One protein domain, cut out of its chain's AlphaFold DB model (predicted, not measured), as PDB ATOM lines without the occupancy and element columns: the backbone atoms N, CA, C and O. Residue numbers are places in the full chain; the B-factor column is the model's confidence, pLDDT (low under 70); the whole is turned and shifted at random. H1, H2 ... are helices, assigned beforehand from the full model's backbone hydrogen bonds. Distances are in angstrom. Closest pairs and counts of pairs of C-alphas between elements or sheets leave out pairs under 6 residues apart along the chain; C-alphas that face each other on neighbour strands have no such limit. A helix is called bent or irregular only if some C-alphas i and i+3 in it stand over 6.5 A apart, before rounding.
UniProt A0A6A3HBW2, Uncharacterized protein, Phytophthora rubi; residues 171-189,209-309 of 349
ATOM      1  N   ASN A 171      15.860  -8.585 -29.965       68.19
ATOM      2  CA  ASN A 171      16.218  -8.656 -31.378       68.19
ATOM      3  C   ASN A 171      17.539  -7.934 -31.652       68.19
ATOM      4  O   ASN A 171      18.363  -8.452 -32.396       68.19
ATOM      5  N   LYS A 172      17.778  -6.777 -31.022       70.19
ATOM      6  CA  LYS A 172      19.074  -6.091 -31.120       70.19
ATOM      7  C   LYS A 172      20.189  -6.824 -30.388       70.19
ATOM      8  O   LYS A 172      21.272  -6.932 -30.943       70.19
ATOM      9  N   ILE A 173      19.940  -7.323 -29.176       65.69
ATOM     10  CA  ILE A 173      20.960  -8.039 -28.394       65.69
ATOM     11  C   ILE A 173      21.331  -9.348 -29.088       65.69
ATOM     12  O   ILE A 173      22.509  -9.630 -29.255       65.69
ATOM     13  N   LEU A 174      20.340 -10.116 -29.543       66.88
ATOM     14  CA  LEU A 174      20.562 -11.355 -30.279       66.88
ATOM     15  C   LEU A 174      21.249 -11.093 -31.612       66.88
ATOM     16  O   LEU A 174      22.172 -11.823 -31.926       66.88
ATOM     17  N   ALA A 175      20.863 -10.058 -32.365       67.12
ATOM     18  CA  ALA A 175      21.548  -9.719 -33.612       67.12
ATOM     19  C   ALA A 175      23.003  -9.288 -33.371       67.12
ATOM     20  O   ALA A 175      23.881  -9.636 -34.152       67.12
ATOM     21  N   PHE A 176      23.267  -8.557 -32.286       67.19
ATOM     22  CA  PHE A 176      24.613  -8.131 -31.915       67.19
ATOM     23  C   PHE A 176      25.485  -9.301 -31.445       67.19
ATOM     24  O   PHE A 176      26.635  -9.402 -31.862       67.19
ATOM     25  N   GLU A 177      24.937 -10.201 -30.624       59.66
ATOM     26  CA  GLU A 177      25.618 -11.428 -30.193       59.66
ATOM     27  C   GLU A 177      25.809 -12.402 -31.355       59.66
ATOM     28  O   GLU A 177      26.886 -12.958 -31.518       59.66
ATOM     29  N   GLU A 178      24.803 -12.573 -32.215       58.94
ATOM     30  CA  GLU A 178      24.910 -13.360 -33.442       58.94
ATOM     31  C   GLU A 178      26.021 -12.807 -34.342       58.94
ATOM     32  O   GLU A 178      26.858 -13.571 -34.815       58.94
ATOM     33  N   GLN A 179      26.078 -11.487 -34.533       63.34
ATOM     34  CA  GLN A 179      27.149 -10.836 -35.280       63.34
ATOM     35  C   GLN A 179      28.517 -11.053 -34.619       63.34
ATOM     36  O   GLN A 179      29.457 -11.425 -35.311       63.34
ATOM     37  N   HIS A 180      28.629 -10.904 -33.297       60.75
ATOM     38  CA  HIS A 180      29.875 -11.155 -32.561       60.75
ATOM     39  C   HIS A 180      30.341 -12.604 -32.682       60.75
ATOM     40  O   HIS A 180      31.527 -12.863 -32.862       60.75
ATOM     41  N   ILE A 181      29.407 -13.547 -32.607       59.31
ATOM     42  CA  ILE A 181      29.652 -14.969 -32.819       59.31
ATOM     43  C   ILE A 181      30.166 -15.178 -34.247       59.31
ATOM     44  O   ILE A 181      31.243 -15.740 -34.427       59.31
ATOM     45  N   HIS A 182      29.461 -14.685 -35.269       59.59
ATOM     46  CA  HIS A 182      29.886 -14.823 -36.668       59.59
ATOM     47  C   HIS A 182      31.263 -14.199 -36.922       59.59
ATOM     48  O   HIS A 182      32.109 -14.841 -37.546       59.59
ATOM     49  N   GLU A 183      31.530 -13.015 -36.376       61.69
ATOM     50  CA  GLU A 183      32.828 -12.338 -36.457       61.69
ATOM     51  C   GLU A 183      33.933 -13.142 -35.753       61.69
ATOM     52  O   GLU A 183      35.000 -13.359 -36.334       61.69
ATOM     53  N   ALA A 184      33.667 -13.681 -34.557       55.59
ATOM     54  CA  ALA A 184      34.592 -14.554 -33.828       55.59
ATOM     55  C   ALA A 184      34.888 -15.867 -34.579       55.59
ATOM     56  O   ALA A 184      36.001 -16.394 -34.500       55.59
ATOM     57  N   TYR A 185      33.925 -16.372 -35.357       54.00
ATOM     58  CA  TYR A 185      34.072 -17.556 -36.212       54.00
ATOM     59  C   TYR A 185      34.572 -17.243 -37.639       54.00
ATOM     60  O   TYR A 185      34.701 -18.154 -38.465       54.00
ATOM     61  N   GLY A 186      34.908 -15.983 -37.943       51.44
ATOM     62  CA  GLY A 186      35.482 -15.575 -39.230       51.44
ATOM     63  C   GLY A 186      34.483 -15.516 -40.394       51.44
ATOM     64  O   GLY A 186      34.886 -15.590 -41.558       51.44
ATOM     65  N   LEU A 187      33.186 -15.410 -40.103       48.03
ATOM     66  CA  LEU A 187      32.140 -15.049 -41.058       48.03
ATOM     67  C   LEU A 187      32.028 -13.524 -41.085       48.03
ATOM     68  O   LEU A 187      31.399 -12.916 -40.226       48.03
ATOM     69  N   ASP A 188      32.672 -12.901 -42.069       50.09
ATOM     70  CA  ASP A 188      32.588 -11.454 -42.248       50.09
ATOM     71  C   ASP A 188      31.171 -11.047 -42.703       50.09
ATOM     72  O   ASP A 188      30.522 -11.760 -43.483       50.09
ATOM     73  N   SER A 189      30.719  -9.859 -42.286       43.41
ATOM     74  CA  SER A 189      29.423  -9.244 -42.645       43.41
ATOM     75  C   SER A 189      29.200  -9.150 -44.166       43.41
ATOM     76  O   SER A 189      28.081  -8.989 -44.661       43.41
ATOM     77  N   ARG A 209      40.996 -14.800 -44.418       71.38
ATOM     78  CA  ARG A 209      40.152 -15.063 -45.584       71.38
ATOM     79  C   ARG A 209      40.176 -16.557 -45.894       71.38
ATOM     80  O   ARG A 209      41.242 -17.137 -46.118       71.38
ATOM     81  N   ARG A 210      38.989 -17.161 -45.929       80.75
ATOM     82  CA  ARG A 210      38.802 -18.571 -46.271       80.75
ATOM     83  C   ARG A 210      39.398 -18.882 -47.641       80.75
ATOM     84  O   ARG A 210      39.189 -18.146 -48.607       80.75
ATOM     85  N   HIS A 211      40.113 -19.997 -47.743       79.88
ATOM     86  CA  HIS A 211      40.631 -20.459 -49.020       79.88
ATOM     87  C   HIS A 211      39.475 -20.811 -49.964       79.88
ATOM     88  O   HIS A 211      38.504 -21.455 -49.563       79.88
ATOM     89  N   ALA A 212      39.589 -20.400 -51.228       76.50
ATOM     90  CA  ALA A 212      38.536 -20.600 -52.213       76.50
ATOM     91  C   ALA A 212      38.182 -22.086 -52.371       76.50
ATOM     92  O   ALA A 212      39.064 -22.955 -52.418       76.50
ATOM     93  N   ARG A 213      36.878 -22.364 -52.470       79.75
ATOM     94  CA  ARG A 213      36.366 -23.701 -52.774       79.75
ATOM     95  C   ARG A 213      36.569 -23.992 -54.266       79.75
ATOM     96  O   ARG A 213      36.221 -23.147 -55.088       79.75
ATOM     97  N   PRO A 214      37.075 -25.178 -54.634       69.94
ATOM     98  CA  PRO A 214      37.250 -25.568 -56.033       69.94
ATOM     99  C   PRO A 214      35.928 -25.780 -56.789       69.94
ATOM    100  O   PRO A 214      35.939 -25.773 -58.016       69.94
ATOM    101  N   ALA A 215      34.800 -25.981 -56.097       64.12
ATOM    102  CA  ALA A 215      33.490 -26.148 -56.727       64.12
ATOM    103  C   ALA A 215      32.332 -25.675 -55.829       64.12
ATOM    104  O   ALA A 215      32.362 -25.867 -54.610       64.12
ATOM    105  N   THR A 216      31.291 -25.119 -56.458       61.72
ATOM    106  CA  THR A 216      30.071 -24.582 -55.827       61.72
ATOM    107  C   THR A 216      28.834 -24.940 -56.667       61.72
ATOM    108  O   THR A 216      28.871 -24.825 -57.889       61.72
ATOM    109  N   GLY A 217      27.746 -25.402 -56.029       66.62
ATOM    110  CA  GLY A 217      26.465 -25.736 -56.682       66.62
ATOM    111  C   GLY A 217      25.606 -26.749 -55.900       66.62
ATOM    112  O   GLY A 217      26.136 -27.526 -55.106       66.62
ATOM    113  N   ASP A 218      24.290 -26.770 -56.139       56.97
ATOM    114  CA  ASP A 218      23.305 -27.534 -55.337       56.97
ATOM    115  C   ASP A 218      23.522 -29.056 -55.350       56.97
ATOM    116  O   ASP A 218      23.419 -29.732 -54.322       56.97
ATOM    117  N   VAL A 219      23.888 -29.606 -56.509       61.97
ATOM    118  CA  VAL A 219      24.188 -31.041 -56.666       61.97
ATOM    119  C   VAL A 219      25.413 -31.430 -55.829       61.97
ATOM    120  O   VAL A 219      25.413 -32.455 -55.151       61.97
ATOM    121  N   MET A 220      26.427 -30.563 -55.800       71.88
ATOM    122  CA  MET A 220      27.653 -30.770 -55.024       71.88
ATOM    123  C   MET A 220      27.410 -30.618 -53.525       71.88
ATOM    124  O   MET A 220      27.986 -31.368 -52.742       71.88
ATOM    125  N   MET A 221      26.532 -29.696 -53.115       75.38
ATOM    126  CA  MET A 221      26.128 -29.558 -51.714       75.38
ATOM    127  C   MET A 221      25.387 -30.800 -51.218       75.38
ATOM    128  O   MET A 221      25.656 -31.267 -50.116       75.38
ATOM    129  N   THR A 222      24.521 -31.390 -52.047       79.25
ATOM    130  CA  THR A 222      23.805 -32.627 -51.700       79.25
ATOM    131  C   THR A 222      24.777 -33.789 -51.472       79.25
ATOM    132  O   THR A 222      24.716 -34.444 -50.430       79.25
ATOM    133  N   SER A 223      25.732 -33.998 -52.385       81.00
ATOM    134  CA  SER A 223      26.809 -34.981 -52.201       81.00
ATOM    135  C   SER A 223      27.697 -34.661 -50.995       81.00
ATOM    136  O   SER A 223      28.059 -35.561 -50.247       81.00
ATOM    137  N   TYR A 224      28.012 -33.386 -50.746       84.00
ATOM    138  CA  TYR A 224      28.802 -32.974 -49.584       84.00
ATOM    139  C   TYR A 224      28.109 -33.319 -48.261       84.00
ATOM    140  O   TYR A 224      28.737 -33.886 -47.370       84.00
ATOM    141  N   PHE A 225      26.804 -33.060 -48.139       84.31
ATOM    142  CA  PHE A 225      26.043 -33.428 -46.944       84.31
ATOM    143  C   PHE A 225      25.973 -34.942 -46.735       84.31
ATOM    144  O   PHE A 225      26.113 -35.391 -45.596       84.31
ATOM    145  N   ARG A 226      25.820 -35.736 -47.805       82.44
ATOM    146  CA  ARG A 226      25.910 -37.207 -47.712       82.44
ATOM    147  C   ARG A 226      27.279 -37.641 -47.197       82.44
ATOM    148  O   ARG A 226      27.354 -38.355 -46.200       82.44
ATOM    149  N   ILE A 227      28.348 -37.099 -47.787       85.06
ATOM    150  CA  ILE A 227      29.729 -37.352 -47.361       85.06
ATOM    151  C   ILE A 227      29.931 -36.996 -45.892       85.06
ATOM    152  O   ILE A 227      30.681 -37.703 -45.232       85.06
ATOM    153  N   LEU A 228      29.311 -35.938 -45.359       86.06
ATOM    154  CA  LEU A 228      29.437 -35.555 -43.950       86.06
ATOM    155  C   LEU A 228      28.603 -36.429 -43.007       86.06
ATOM    156  O   LEU A 228      29.072 -36.709 -41.905       86.06
ATOM    157  N   ARG A 229      27.430 -36.908 -43.431       84.69
ATOM    158  CA  ARG A 229      26.484 -37.640 -42.572       84.69
ATOM    159  C   ARG A 229      26.983 -39.013 -42.125       84.69
ATOM    160  O   ARG A 229      26.707 -39.421 -41.000       84.69
ATOM    161  N   ASP A 230      27.684 -39.726 -42.995       79.25
ATOM    162  CA  ASP A 230      28.007 -41.132 -42.741       79.25
ATOM    163  C   ASP A 230      29.226 -41.298 -41.816       79.25
ATOM    164  O   ASP A 230      30.138 -40.483 -41.833       79.25
ATOM    165  N   GLY A 231      29.294 -42.338 -40.986       70.12
ATOM    166  CA  GLY A 231      30.478 -42.572 -40.142       70.12
ATOM    167  C   GLY A 231      31.755 -42.827 -40.969       70.12
ATOM    168  O   GLY A 231      31.653 -43.203 -42.138       70.12
ATOM    169  N   PRO A 232      32.964 -42.673 -40.396       68.31
ATOM    170  CA  PRO A 232      34.218 -42.971 -41.102       68.31
ATOM    171  C   PRO A 232      34.301 -44.425 -41.608       68.31
ATOM    172  O   PRO A 232      34.981 -44.685 -42.598       68.31
ATOM    173  N   ASP A 233      33.567 -45.342 -40.968       71.44
ATOM    174  CA  ASP A 233      33.505 -46.770 -41.307       71.44
ATOM    175  C   ASP A 233      32.386 -47.130 -42.303       71.44
ATOM    176  O   ASP A 233      32.260 -48.286 -42.716       71.44
ATOM    177  N   ALA A 234      31.544 -46.169 -42.689       77.94
ATOM    178  CA  ALA A 234      30.451 -46.416 -43.618       77.94
ATOM    179  C   ALA A 234      30.967 -46.511 -45.069       77.94
ATOM    180  O   ALA A 234      31.826 -45.724 -45.483       77.94
ATOM    181  N   PRO A 235      30.454 -47.454 -45.880       77.25
ATOM    182  CA  PRO A 235      30.847 -47.558 -47.277       77.25
ATOM    183  C   PRO A 235      30.377 -46.323 -48.056       77.25
ATOM    184  O   PRO A 235      29.185 -46.061 -48.154       77.25
ATOM    185  N   MET A 236      31.325 -45.579 -48.634       82.75
ATOM    186  CA  MET A 236      31.031 -44.402 -49.456       82.75
ATOM    187  C   MET A 236      30.511 -44.794 -50.843       82.75
ATOM    188  O   MET A 236      31.151 -45.588 -51.552       82.75
ATOM    189  N   ASP A 237      29.410 -44.163 -51.254       83.19
ATOM    190  CA  ASP A 237      28.829 -44.298 -52.588       83.19
ATOM    191  C   ASP A 237      29.849 -43.965 -53.681       83.19
ATOM    192  O   ASP A 237      30.655 -43.037 -53.578       83.19
ATOM    193  N   VAL A 238      29.819 -44.736 -54.770       80.94
ATOM    194  CA  VAL A 238      30.772 -44.588 -55.885       80.94
ATOM    195  C   VAL A 238      30.698 -43.188 -56.507       80.94
ATOM    196  O   VAL A 238      31.726 -42.662 -56.932       80.94
ATOM    197  N   GLU A 239      29.512 -42.581 -56.501       81.81
ATOM    198  CA  GLU A 239      29.246 -41.237 -57.026       81.81
ATOM    199  C   GLU A 239      29.881 -40.122 -56.181       81.81
ATOM    200  O   GLU A 239      30.257 -39.085 -56.723       81.81
ATOM    201  N   ASP A 240      30.073 -40.344 -54.877       83.94
ATOM    202  CA  ASP A 240      30.581 -39.332 -53.944       83.94
ATOM    203  C   ASP A 240      32.121 -39.379 -53.794       83.94
ATOM    204  O   ASP A 240      32.750 -38.403 -53.369       83.94
ATOM    205  N   LYS A 241      32.771 -40.475 -54.221       84.06
ATOM    206  CA  LYS A 241      34.240 -40.647 -54.168       84.06
ATOM    207  C   LYS A 241      35.036 -39.553 -54.897       84.06
ATOM    208  O   LYS A 241      36.022 -39.081 -54.322       84.06
ATOM    209  N   PRO A 242      34.674 -39.127 -56.127       85.88
ATOM    210  CA  PRO A 242      35.396 -38.060 -56.818       85.88
ATOM    211  C   PRO A 242      35.351 -36.739 -56.045       85.88
ATOM    212  O   PRO A 242      36.371 -36.061 -55.927       85.88
ATOM    213  N   LEU A 243      34.194 -36.411 -55.456       85.62
ATOM    214  CA  LEU A 243      34.027 -35.208 -54.648       85.62
ATOM    215  C   LEU A 243      34.827 -35.288 -53.344       85.62
ATOM    216  O   LEU A 243      35.534 -34.342 -53.006       85.62
ATOM    217  N   SER A 244      34.794 -36.425 -52.644       86.31
ATOM    218  CA  SER A 244      35.607 -36.608 -51.436       86.31
ATOM    219  C   SER A 244      37.107 -36.455 -51.722       86.31
ATOM    220  O   SER A 244      37.819 -35.860 -50.915       86.31
ATOM    221  N   CYS A 245      37.600 -36.964 -52.855       88.31
ATOM    222  CA  CYS A 245      39.001 -36.807 -53.262       88.31
ATOM    223  C   CYS A 245      39.352 -35.334 -53.541       88.31
ATOM    224  O   CYS A 245      40.393 -34.837 -53.100       88.31
ATOM    225  N   LEU A 246      38.456 -34.615 -54.224       88.31
ATOM    226  CA  LEU A 246      38.611 -33.189 -54.504       88.31
ATOM    227  C   LEU A 246      38.673 -32.363 -53.209       88.31
ATOM    228  O   LEU A 246      39.568 -31.533 -53.058       88.31
ATOM    229  N   ILE A 247      37.772 -32.627 -52.256       88.44
ATOM    230  CA  ILE A 247      37.726 -31.959 -50.945       88.44
ATOM    231  C   ILE A 247      39.015 -32.208 -50.154       88.44
ATOM    232  O   ILE A 247      39.629 -31.260 -49.665       88.44
ATOM    233  N   GLN A 248      39.456 -33.467 -50.068       89.38
ATOM    234  CA  GLN A 248      40.702 -33.829 -49.382       89.38
ATOM    235  C   GLN A 248      41.909 -33.100 -49.974       89.38
ATOM    236  O   GLN A 248      42.752 -32.590 -49.235       89.38
ATOM    237  N   THR A 249      41.984 -33.029 -51.304       89.38
ATOM    238  CA  THR A 249      43.080 -32.352 -52.006       89.38
ATOM    239  C   THR A 249      43.055 -30.849 -51.728       89.38
ATOM    240  O   THR A 249      44.078 -30.283 -51.352       89.38
ATOM    241  N   ALA A 250      41.879 -30.220 -51.801       87.81
ATOM    242  CA  ALA A 250      41.714 -28.795 -51.525       87.81
ATOM    243  C   ALA A 250      42.080 -28.425 -50.077       87.81
ATOM    244  O   ALA A 250      42.783 -27.439 -49.851       87.81
ATOM    245  N   ASN A 251      41.664 -29.228 -49.091       91.25
ATOM    246  CA  ASN A 251      42.055 -29.022 -47.694       91.25
ATOM    247  C   ASN A 251      43.561 -29.236 -47.481       91.25
ATOM    248  O   ASN A 251      44.177 -28.480 -46.731       91.25
ATOM    249  N   ALA A 252      44.178 -30.222 -48.142       89.81
ATOM    250  CA  ALA A 252      45.617 -30.467 -48.034       89.81
ATOM    251  C   ALA A 252      46.454 -29.313 -48.621       89.81
ATOM    252  O   ALA A 252      47.455 -28.902 -48.027       89.81
ATOM    253  N   GLU A 253      46.034 -28.758 -49.758       89.56
ATOM    254  CA  GLU A 253      46.659 -27.575 -50.359       89.56
ATOM    255  C   GLU A 253      46.493 -26.338 -49.472       89.56
ATOM    256  O   GLU A 253      47.473 -25.638 -49.195       89.56
ATOM    257  N   ALA A 254      45.278 -26.105 -48.964       89.69
ATOM    258  CA  ALA A 254      44.997 -25.015 -48.036       89.69
ATOM    259  C   ALA A 254      45.824 -25.147 -46.748       89.69
ATOM    260  O   ALA A 254      46.424 -24.174 -46.307       89.69
ATOM    261  N   PHE A 255      45.953 -26.349 -46.188       92.50
ATOM    262  CA  PHE A 255      46.796 -26.605 -45.021       92.50
ATOM    263  C   PHE A 255      48.259 -26.221 -45.267       92.50
ATOM    264  O   PHE A 255      48.842 -25.467 -44.488       92.50
ATOM    265  N   MET A 256      48.855 -26.673 -46.376       90.38
ATOM    266  CA  MET A 256      50.245 -26.331 -46.695       90.38
ATOM    267  C   MET A 256      50.430 -24.825 -46.897       90.38
ATOM    268  O   MET A 256      51.432 -24.256 -46.457       90.38
ATOM    269  N   LYS A 257      49.456 -24.165 -47.530       88.81
ATOM    270  CA  LYS A 257      49.461 -22.715 -47.726       88.81
ATOM    271  C   LYS A 257      49.325 -21.964 -46.401       88.81
ATOM    272  O   LYS A 257      50.107 -21.049 -46.161       88.81
ATOM    273  N   TRP A 258      48.421 -22.390 -45.521       91.25
ATOM    274  CA  TRP A 258      48.248 -21.836 -44.178       91.25
ATOM    275  C   TRP A 258      49.532 -21.959 -43.356       91.25
ATOM    276  O   TRP A 258      50.030 -20.962 -42.836       91.25
ATOM    277  N   CYS A 259      50.139 -23.151 -43.331       89.62
ATOM    278  CA  CYS A 259      51.417 -23.357 -42.660       89.62
ATOM    279  C   CYS A 259      52.514 -22.444 -43.213       89.62
ATOM    280  O   CYS A 259      53.376 -22.035 -42.457       89.62
ATOM    281  N   ASN A 260      52.535 -22.131 -44.508       87.25
ATOM    282  CA  ASN A 260      53.566 -21.257 -45.069       87.25
ATOM    283  C   ASN A 260      53.317 -19.776 -44.769       87.25
ATOM    284  O   ASN A 260      54.266 -19.065 -44.455       87.25
ATOM    285  N   LEU A 261      52.062 -19.329 -44.848       87.81
ATOM    286  CA  LEU A 261      51.691 -17.930 -44.635       87.81
ATOM    287  C   LEU A 261      51.781 -17.524 -43.162       87.81
ATOM    288  O   LEU A 261      52.253 -16.434 -42.860       87.81
ATOM    289  N   TYR A 262      51.371 -18.404 -42.248       88.81
ATOM    290  CA  TYR A 262      51.176 -18.045 -40.840       88.81
ATOM    291  C   TYR A 262      52.172 -18.711 -39.883       88.81
ATOM    292  O   TYR A 262      52.007 -18.623 -38.667       88.81
ATOM    293  N   ARG A 263      53.241 -19.341 -40.401       88.62
ATOM    294  CA  ARG A 263      54.272 -19.993 -39.568       88.62
ATOM    295  C   ARG A 263      54.897 -19.056 -38.554       88.62
ATOM    296  O   ARG A 263      54.997 -19.434 -37.398       88.62
ATOM    297  N   ALA A 264      55.323 -17.877 -38.996       86.44
ATOM    298  CA  ALA A 264      55.974 -16.905 -38.124       86.44
ATOM    299  C   ALA A 264      54.997 -16.274 -37.120       86.44
ATOM    300  O   ALA A 264      55.417 -15.871 -36.047       86.44
ATOM    301  N   ARG A 265      53.703 -16.200 -37.463       86.19
ATOM    302  CA  ARG A 265      52.671 -15.593 -36.610       86.19
ATOM    303  C   ARG A 265      52.309 -16.481 -35.424       86.19
ATOM    304  O   ARG A 265      52.136 -15.980 -34.324       86.19
ATOM    305  N   PHE A 266      52.158 -17.780 -35.667       86.50
ATOM    306  CA  PHE A 266      51.679 -18.725 -34.657       86.50
ATOM    307  C   PHE A 266      52.758 -19.680 -34.152       86.50
ATOM    308  O   PHE A 266      52.419 -20.623 -33.454       86.50
ATOM    309  N   ASP A 267      54.023 -19.512 -34.542       89.00
ATOM    310  CA  ASP A 267      55.105 -20.464 -34.250       89.00
ATOM    311  C   ASP A 267      54.779 -21.907 -34.687       89.00
ATOM    312  O   ASP A 267      55.040 -22.892 -33.989       89.00
ATOM    313  N   ILE A 268      54.202 -22.043 -35.889       89.12
ATOM    314  CA  ILE A 268      53.773 -23.343 -36.424       89.12
ATOM    315  C   ILE A 268      55.001 -24.250 -36.617       89.12
ATOM    316  O   ILE A 268      55.925 -23.875 -37.358       89.12
ATOM    317  N   PRO A 269      54.998 -25.484 -36.073       89.19
ATOM    318  CA  PRO A 269      56.104 -26.416 -36.227       89.19
ATOM    319  C   PRO A 269      56.503 -26.645 -37.693       89.19
ATOM    320  O   PRO A 269      55.708 -26.527 -38.637       89.19
ATOM    321  N   ALA A 270      57.777 -26.975 -37.903       84.50
ATOM    322  CA  ALA A 270      58.306 -27.233 -39.235       84.50
ATOM    323  C   ALA A 270      57.581 -28.427 -39.881       84.50
ATOM    324  O   ALA A 270      57.657 -29.558 -39.398       84.50
ATOM    325  N   THR A 271      56.894 -28.177 -40.998       81.88
ATOM    326  CA  THR A 271      56.193 -29.209 -41.765       81.88
ATOM    327  C   THR A 271      57.071 -29.726 -42.903       81.88
ATOM    328  O   THR A 271      57.809 -28.982 -43.549       81.88
ATOM    329  N   LYS A 272      57.010 -31.034 -43.164       81.31
ATOM    330  CA  LYS A 272      57.636 -31.666 -44.333       81.31
ATOM    331  C   LYS A 272      56.681 -31.564 -45.528       81.31
ATOM    332  O   LYS A 272      55.479 -31.409 -45.356       81.31
ATOM    333  N   ARG A 273      57.184 -31.778 -46.753       69.56
ATOM    334  CA  ARG A 273      56.380 -31.785 -48.002       69.56
ATOM    335  C   ARG A 273      55.155 -32.724 -48.004       69.56
ATOM    336  O   ARG A 273      54.331 -32.609 -48.899       69.56
ATOM    337  N   ARG A 274      55.059 -33.673 -47.066       75.69
ATOM    338  CA  ARG A 274      53.939 -34.624 -46.919       75.69
ATOM    339  C   ARG A 274      53.285 -34.574 -45.534       75.69
ATOM    340  O   ARG A 274      52.617 -35.533 -45.157       75.69
ATOM    341  N   SER A 275      53.533 -33.514 -44.767       82.88
ATOM    342  CA  SER A 275      52.865 -33.324 -43.482       82.88
ATOM    343  C   SER A 275      51.363 -33.229 -43.690       82.88
ATOM    344  O   SER A 275      50.896 -32.604 -44.641       82.88
ATOM    345  N   LYS A 276      50.625 -33.872 -42.797       86.00
ATOM    346  CA  LYS A 276      49.169 -33.858 -42.766       86.00
ATOM    347  C   LYS A 276      48.697 -33.074 -41.539       86.00
ATOM    348  O   LYS A 276      49.427 -33.033 -40.549       86.00
ATOM    349  N   PRO A 277      47.468 -32.531 -41.552       86.19
ATOM    350  CA  PRO A 277      46.890 -31.855 -40.389       86.19
ATOM    351  C   PRO A 277      46.963 -32.694 -39.107       86.19
ATOM    352  O   PRO A 277      47.338 -32.188 -38.052       86.19
ATOM    353  N   LYS A 278      46.736 -34.013 -39.224       88.62
ATOM    354  CA  LYS A 278      46.861 -34.978 -38.119       88.62
ATOM    355  C   LYS A 278      48.202 -34.919 -37.372       88.62
ATOM    356  O   LYS A 278      48.244 -35.183 -36.179       88.62
ATOM    357  N   ASP A 279      49.287 -34.558 -38.059       88.69
ATOM    358  CA  ASP A 279      50.629 -34.516 -37.470       88.69
ATOM    359  C   ASP A 279      50.806 -33.299 -36.537       88.69
ATOM    360  O   ASP A 279      51.744 -33.265 -35.742       88.69
ATOM    361  N   LEU A 280      49.918 -32.300 -36.635       89.88
ATOM    362  CA  LEU A 280      49.938 -31.064 -35.849       89.88
ATOM    363  C   LEU A 280      48.810 -30.970 -34.811       89.88
ATOM    364  O   LEU A 280      48.798 -30.003 -34.055       89.88
ATOM    365  N   ARG A 281      47.893 -31.943 -34.717       90.19
ATOM    366  CA  ARG A 281      46.711 -31.861 -33.827       90.19
ATOM    367  C   ARG A 281      47.061 -31.612 -32.366       90.19
ATOM    368  O   ARG A 281      46.524 -30.699 -31.751       90.19
ATOM    369  N   SER A 282      48.025 -32.358 -31.831       89.38
ATOM    370  CA  SER A 282      48.478 -32.202 -30.441       89.38
ATOM    371  C   SER A 282      49.082 -30.825 -30.150       89.38
ATOM    372  O   SER A 282      49.061 -30.368 -29.007       89.38
ATOM    373  N   TRP A 283      49.628 -30.165 -31.173       92.62
ATOM    374  CA  TRP A 283      50.111 -28.794 -31.085       92.62
ATOM    375  C   TRP A 283      48.962 -27.788 -31.230       92.62
ATOM    376  O   TRP A 283      48.882 -26.866 -30.424       92.62
ATOM    377  N   MET A 284      48.041 -27.999 -32.179       90.12
ATOM    378  CA  MET A 284      46.860 -27.151 -32.396       90.12
ATOM    379  C   MET A 284      45.966 -27.084 -31.152       90.12
ATOM    380  O   MET A 284      45.577 -25.996 -30.751       90.12
ATOM    381  N   LEU A 285      45.745 -28.211 -30.466       89.75
ATOM    382  CA  LEU A 285      44.974 -28.263 -29.215       89.75
ATOM    383  C   LEU A 285      45.582 -27.426 -28.075       89.75
ATOM    384  O   LEU A 285      44.889 -27.090 -27.122       89.75
ATOM    385  N   LYS A 286      46.877 -27.096 -28.150       88.94
ATOM    386  CA  LYS A 286      47.560 -26.223 -27.180       88.94
ATOM    387  C   LYS A 286      47.580 -24.753 -27.606       88.94
ATOM    388  O   LYS A 286      47.982 -23.914 -26.809       88.94
ATOM    389  N   HIS A 287      47.182 -24.455 -28.842       89.44
ATOM    390  CA  HIS A 287      47.218 -23.122 -29.444       89.44
ATOM    391  C   HIS A 287      45.842 -22.816 -30.057       89.44
ATOM    392  O   HIS A 287      45.695 -22.870 -31.284       89.44
ATOM    393  N   PRO A 288      44.826 -22.526 -29.221       84.31
ATOM    394  CA  PRO A 288      43.438 -22.375 -29.663       84.31
ATOM    395  C   PRO A 288      43.281 -21.296 -30.740       84.31
ATOM    396  O   PRO A 288      42.604 -21.530 -31.735       84.31
ATOM    397  N   ASP A 289      44.001 -20.177 -30.637       83.19
ATOM    398  CA  ASP A 289      43.950 -19.103 -31.638       83.19
ATOM    399  C   ASP A 289      44.435 -19.567 -33.020       83.19
ATOM    400  O   ASP A 289      43.818 -19.279 -34.049       83.19
ATOM    401  N   ALA A 290      45.519 -20.349 -33.053       88.31
ATOM    402  CA  ALA A 290      46.046 -20.920 -34.288       88.31
ATOM    403  C   ALA A 290      45.089 -21.974 -34.864       88.31
ATOM    404  O   ALA A 290      44.937 -22.074 -36.083       88.31
ATOM    405  N   MET A 291      44.427 -22.743 -33.998       88.31
ATOM    406  CA  MET A 291      43.440 -23.747 -34.383       88.31
ATOM    407  C   MET A 291      42.177 -23.105 -34.974       88.31
ATOM    408  O   MET A 291      41.792 -23.461 -36.087       88.31
ATOM    409  N   ARG A 292      41.593 -22.098 -34.309       86.50
ATOM    410  CA  ARG A 292      40.466 -21.299 -34.826       86.50
ATOM    411  C   ARG A 292      40.805 -20.692 -36.184       86.50
ATOM    412  O   ARG A 292      40.074 -20.870 -37.159       86.50
ATOM    413  N   HIS A 293      41.972 -20.059 -36.283       88.31
ATOM    414  CA  HIS A 293      42.440 -19.452 -37.525       88.31
ATOM    415  C   HIS A 293      42.663 -20.490 -38.638       88.31
ATOM    416  O   HIS A 293      42.417 -20.209 -39.813       88.31
ATOM    417  N   TYR A 294      43.141 -21.691 -38.309       90.19
ATOM    418  CA  TYR A 294      43.287 -22.773 -39.278       90.19
ATOM    419  C   TYR A 294      41.929 -23.216 -39.835       90.19
ATOM    420  O   TYR A 294      41.755 -23.254 -41.054       90.19
ATOM    421  N   PHE A 295      40.950 -23.488 -38.968       90.00
ATOM    422  CA  PHE A 295      39.614 -23.913 -39.394       90.00
ATOM    423  C   PHE A 295      38.865 -22.823 -40.173       90.00
ATOM    424  O   PHE A 295      38.198 -23.136 -41.158       90.00
ATOM    425  N   ALA A 296      39.040 -21.548 -39.821       86.88
ATOM    426  CA  ALA A 296      38.502 -20.431 -40.599       86.88
ATOM    427  C   ALA A 296      39.153 -20.310 -41.996       86.88
ATOM    428  O   ALA A 296      38.495 -19.929 -42.968       86.88
ATOM    429  N   PHE A 297      40.428 -20.693 -42.130       87.88
ATOM    430  CA  PHE A 297      41.149 -20.665 -43.403       87.88
ATOM    431  C   PHE A 297      40.749 -21.802 -44.361       87.88
ATOM    432  O   PHE A 297      40.870 -21.647 -45.578       87.88
ATOM    433  N   LEU A 298      40.285 -22.950 -43.862       89.06
ATOM    434  CA  LEU A 298      40.003 -24.120 -44.700       89.06
ATOM    435  C   LEU A 298      38.793 -23.932 -45.640       89.06
ATOM    436  O   LEU A 298      37.759 -23.394 -45.236       89.06
ATOM    437  N   PRO A 299      38.850 -24.466 -46.876       86.81
ATOM    438  CA  PRO A 299      37.706 -24.435 -47.783       86.81
ATOM    439  C   PRO A 299      36.550 -25.321 -47.280       86.81
ATOM    440  O   PRO A 299      35.384 -24.922 -47.396       86.81
ATOM    441  N   TYR A 300      36.869 -26.476 -46.678       88.44
ATOM    442  CA  TYR A 300      35.915 -27.459 -46.139       88.44
ATOM    443  C   TYR A 300      36.272 -27.852 -44.689       88.44
ATOM    444  O   TYR A 300      36.794 -28.949 -44.454       88.44
ATOM    445  N   PRO A 301      36.056 -26.966 -43.701       88.94
ATOM    446  CA  PRO A 301      36.427 -27.224 -42.310       88.94
ATOM    447  C   PRO A 301      35.605 -28.338 -41.664       88.94
ATOM    448  O   PRO A 301      36.133 -29.073 -40.837       88.94
ATOM    449  N   GLU A 302      34.345 -28.515 -42.069       89.00
ATOM    450  CA  GLU A 302      33.467 -29.554 -41.522       89.00
ATOM    451  C   GLU A 302      33.997 -30.946 -41.886       89.00
ATOM    452  O   GLU A 302      34.000 -31.865 -41.068       89.00
ATOM    453  N   TYR A 303      34.523 -31.080 -43.109       88.69
ATOM    454  CA  TYR A 303      35.188 -32.299 -43.549       88.69
ATOM    455  C   TYR A 303      36.482 -32.561 -42.775       88.69
ATOM    456  O   TYR A 303      36.748 -33.703 -42.413       88.69
ATOM    457  N   GLU A 304      37.282 -31.525 -42.497       90.62
ATOM    458  CA  GLU A 304      38.490 -31.685 -41.683       90.62
ATOM    459  C   GLU A 304      38.127 -32.126 -40.265       90.62
ATOM    460  O   GLU A 304      38.666 -33.131 -39.810       90.62
ATOM    461  N   ALA A 305      37.177 -31.451 -39.610       90.06
ATOM    462  CA  ALA A 305      36.722 -31.764 -38.254       90.06
ATOM    463  C   ALA A 305      36.231 -33.212 -38.132       90.06
ATOM    464  O   ALA A 305      36.553 -33.904 -37.172       90.06
ATOM    465  N   LYS A 306      35.543 -33.721 -39.160       88.62
ATOM    466  CA  LYS A 306      35.101 -35.118 -39.226       88.62
ATOM    467  C   LYS A 306      36.243 -36.144 -39.157       88.62
ATOM    468  O   LYS A 306      36.013 -37.290 -38.784       88.62
ATOM    469  N   THR A 307      37.470 -35.771 -39.524       87.81
ATOM    470  CA  THR A 307      38.633 -36.674 -39.444       87.81
ATOM    471  C   THR A 307      39.271 -36.740 -38.055       87.81
ATOM    472  O   THR A 307      40.227 -37.501 -37.868       87.81
ATOM    473  N   TRP A 308      38.824 -35.915 -37.106       89.75
ATOM    474  CA  TRP A 308      39.363 -35.859 -35.748       89.75
ATOM    475  C   TRP A 308      38.767 -36.961 -34.883       89.75
ATOM    476  O   TRP A 308      37.622 -37.369 -35.077       89.75
ATOM    477  N   GLU A 309      39.556 -37.468 -33.938       89.81
ATOM    478  CA  GLU A 309      39.026 -38.421 -32.966       89.81
ATOM    479  C   GLU A 309      38.092 -37.699 -31.991       89.81
ATOM    480  O   GLU A 309      38.314 -36.539 -31.644       89.81
TER     481      GLU A 309
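AT A GLANCE: This is residues 171 to 189 and 209 to 309 of the 349 residues of an uncharacterized protein of Phytophthora rubi (UniProt A0A6A3HBW2). One long helix, H3, kinked near residue 260, has shorter helices packed along it: H2 crosswise by its beginning, H6 farther along, and H5 toward its end, with H4 near both H3 and H5. H1 lies off this body, touching no other helix, and its residues 171 to 178 stick out. The printed part has 120 residues, with six named helices, H1 to H6 in order along the chain, and no named strand; the class is all helix. It is only just compact, close to loose, with a radius of gyration of the C-alphas of 16.0 A and spans of 46 by 42 by 25 A.

HOW THE PARTS SIT: H3, residues 241 to 266, is the hub, touching three helices. With residues 243 to 244 alone it touches H2, residues 218 to 229, about perpendicular at 79 degrees; the closest C-alphas, of Ile 227 and Ser 244, are 7.2 A apart. With residues 247 to 251 alone it only just touches H6, residues 301 to 306, with 3 pairs of C-alphas within 8 A; the closest are those of Asn 251 and Glu 304, 7.5 A apart. With residues 254 to 266 alone it touches H5, residues 288 to 297, at a steep tilt of 47 degrees, opposite ways; the closest C-alphas, of Phe 266 and Ala 290, are 6.1 A apart. H2, with Leu 228 alone, only just touches H6, with 3 pairs of C-alphas within 8 A; the closest are those of Leu 228 and Tyr 303, 6.6 A apart. The packing is mostly crossed: of these four pairs of helices that touch, one, H2 and H6, is at a shallow tilt, 31 degrees. H4, residues 277 to 284, is close to H3 but not clearly touching, with the closest C-alphas, of Phe 255 and Pro 277, 7.0 A apart. H1, residues 171 to 184, is apart from the other five helices. Every O i to N i+4 pair is within hydrogen-bond range in H1, H2, H5 and H6; in H3 it is 20 of 22 and in H4 2 of 4.

IN THESE COORDINATES: H3 runs 34.1 A from C-alpha 241 at (34.240, -40.647, -54.168) to C-alpha 266 at (51.679, -18.725, -34.657), with a kink of 46 degrees near residue 260. It is irregular, C-alphas 261 and 264 being 7.9 A apart, and so is H4, with 7.7 A between C-alphas 279 and 282. H1 is 19.5 A long and begins at (16.218, -8.656, -31.378); H2 is 16.6 A long and H5 14.0 A. H6 has six residues and ends with C-alpha 306 at (35.101, -35.118, -39.226).

THE WHOLE: The C-alphas farthest apart, of Asn 171 and Arg 273, are 49.2 A apart. Residues 190 to 208 are not printed, and C-alphas 189 and 209 are 12.6 A apart across this cut, which falls between H1 and H2. The link from H2 to H3, 11 residues, is long. Mean pLDDT of the printed part is 80.2; 26 residues are under 70, among them 173 to 189 and 214 to 219.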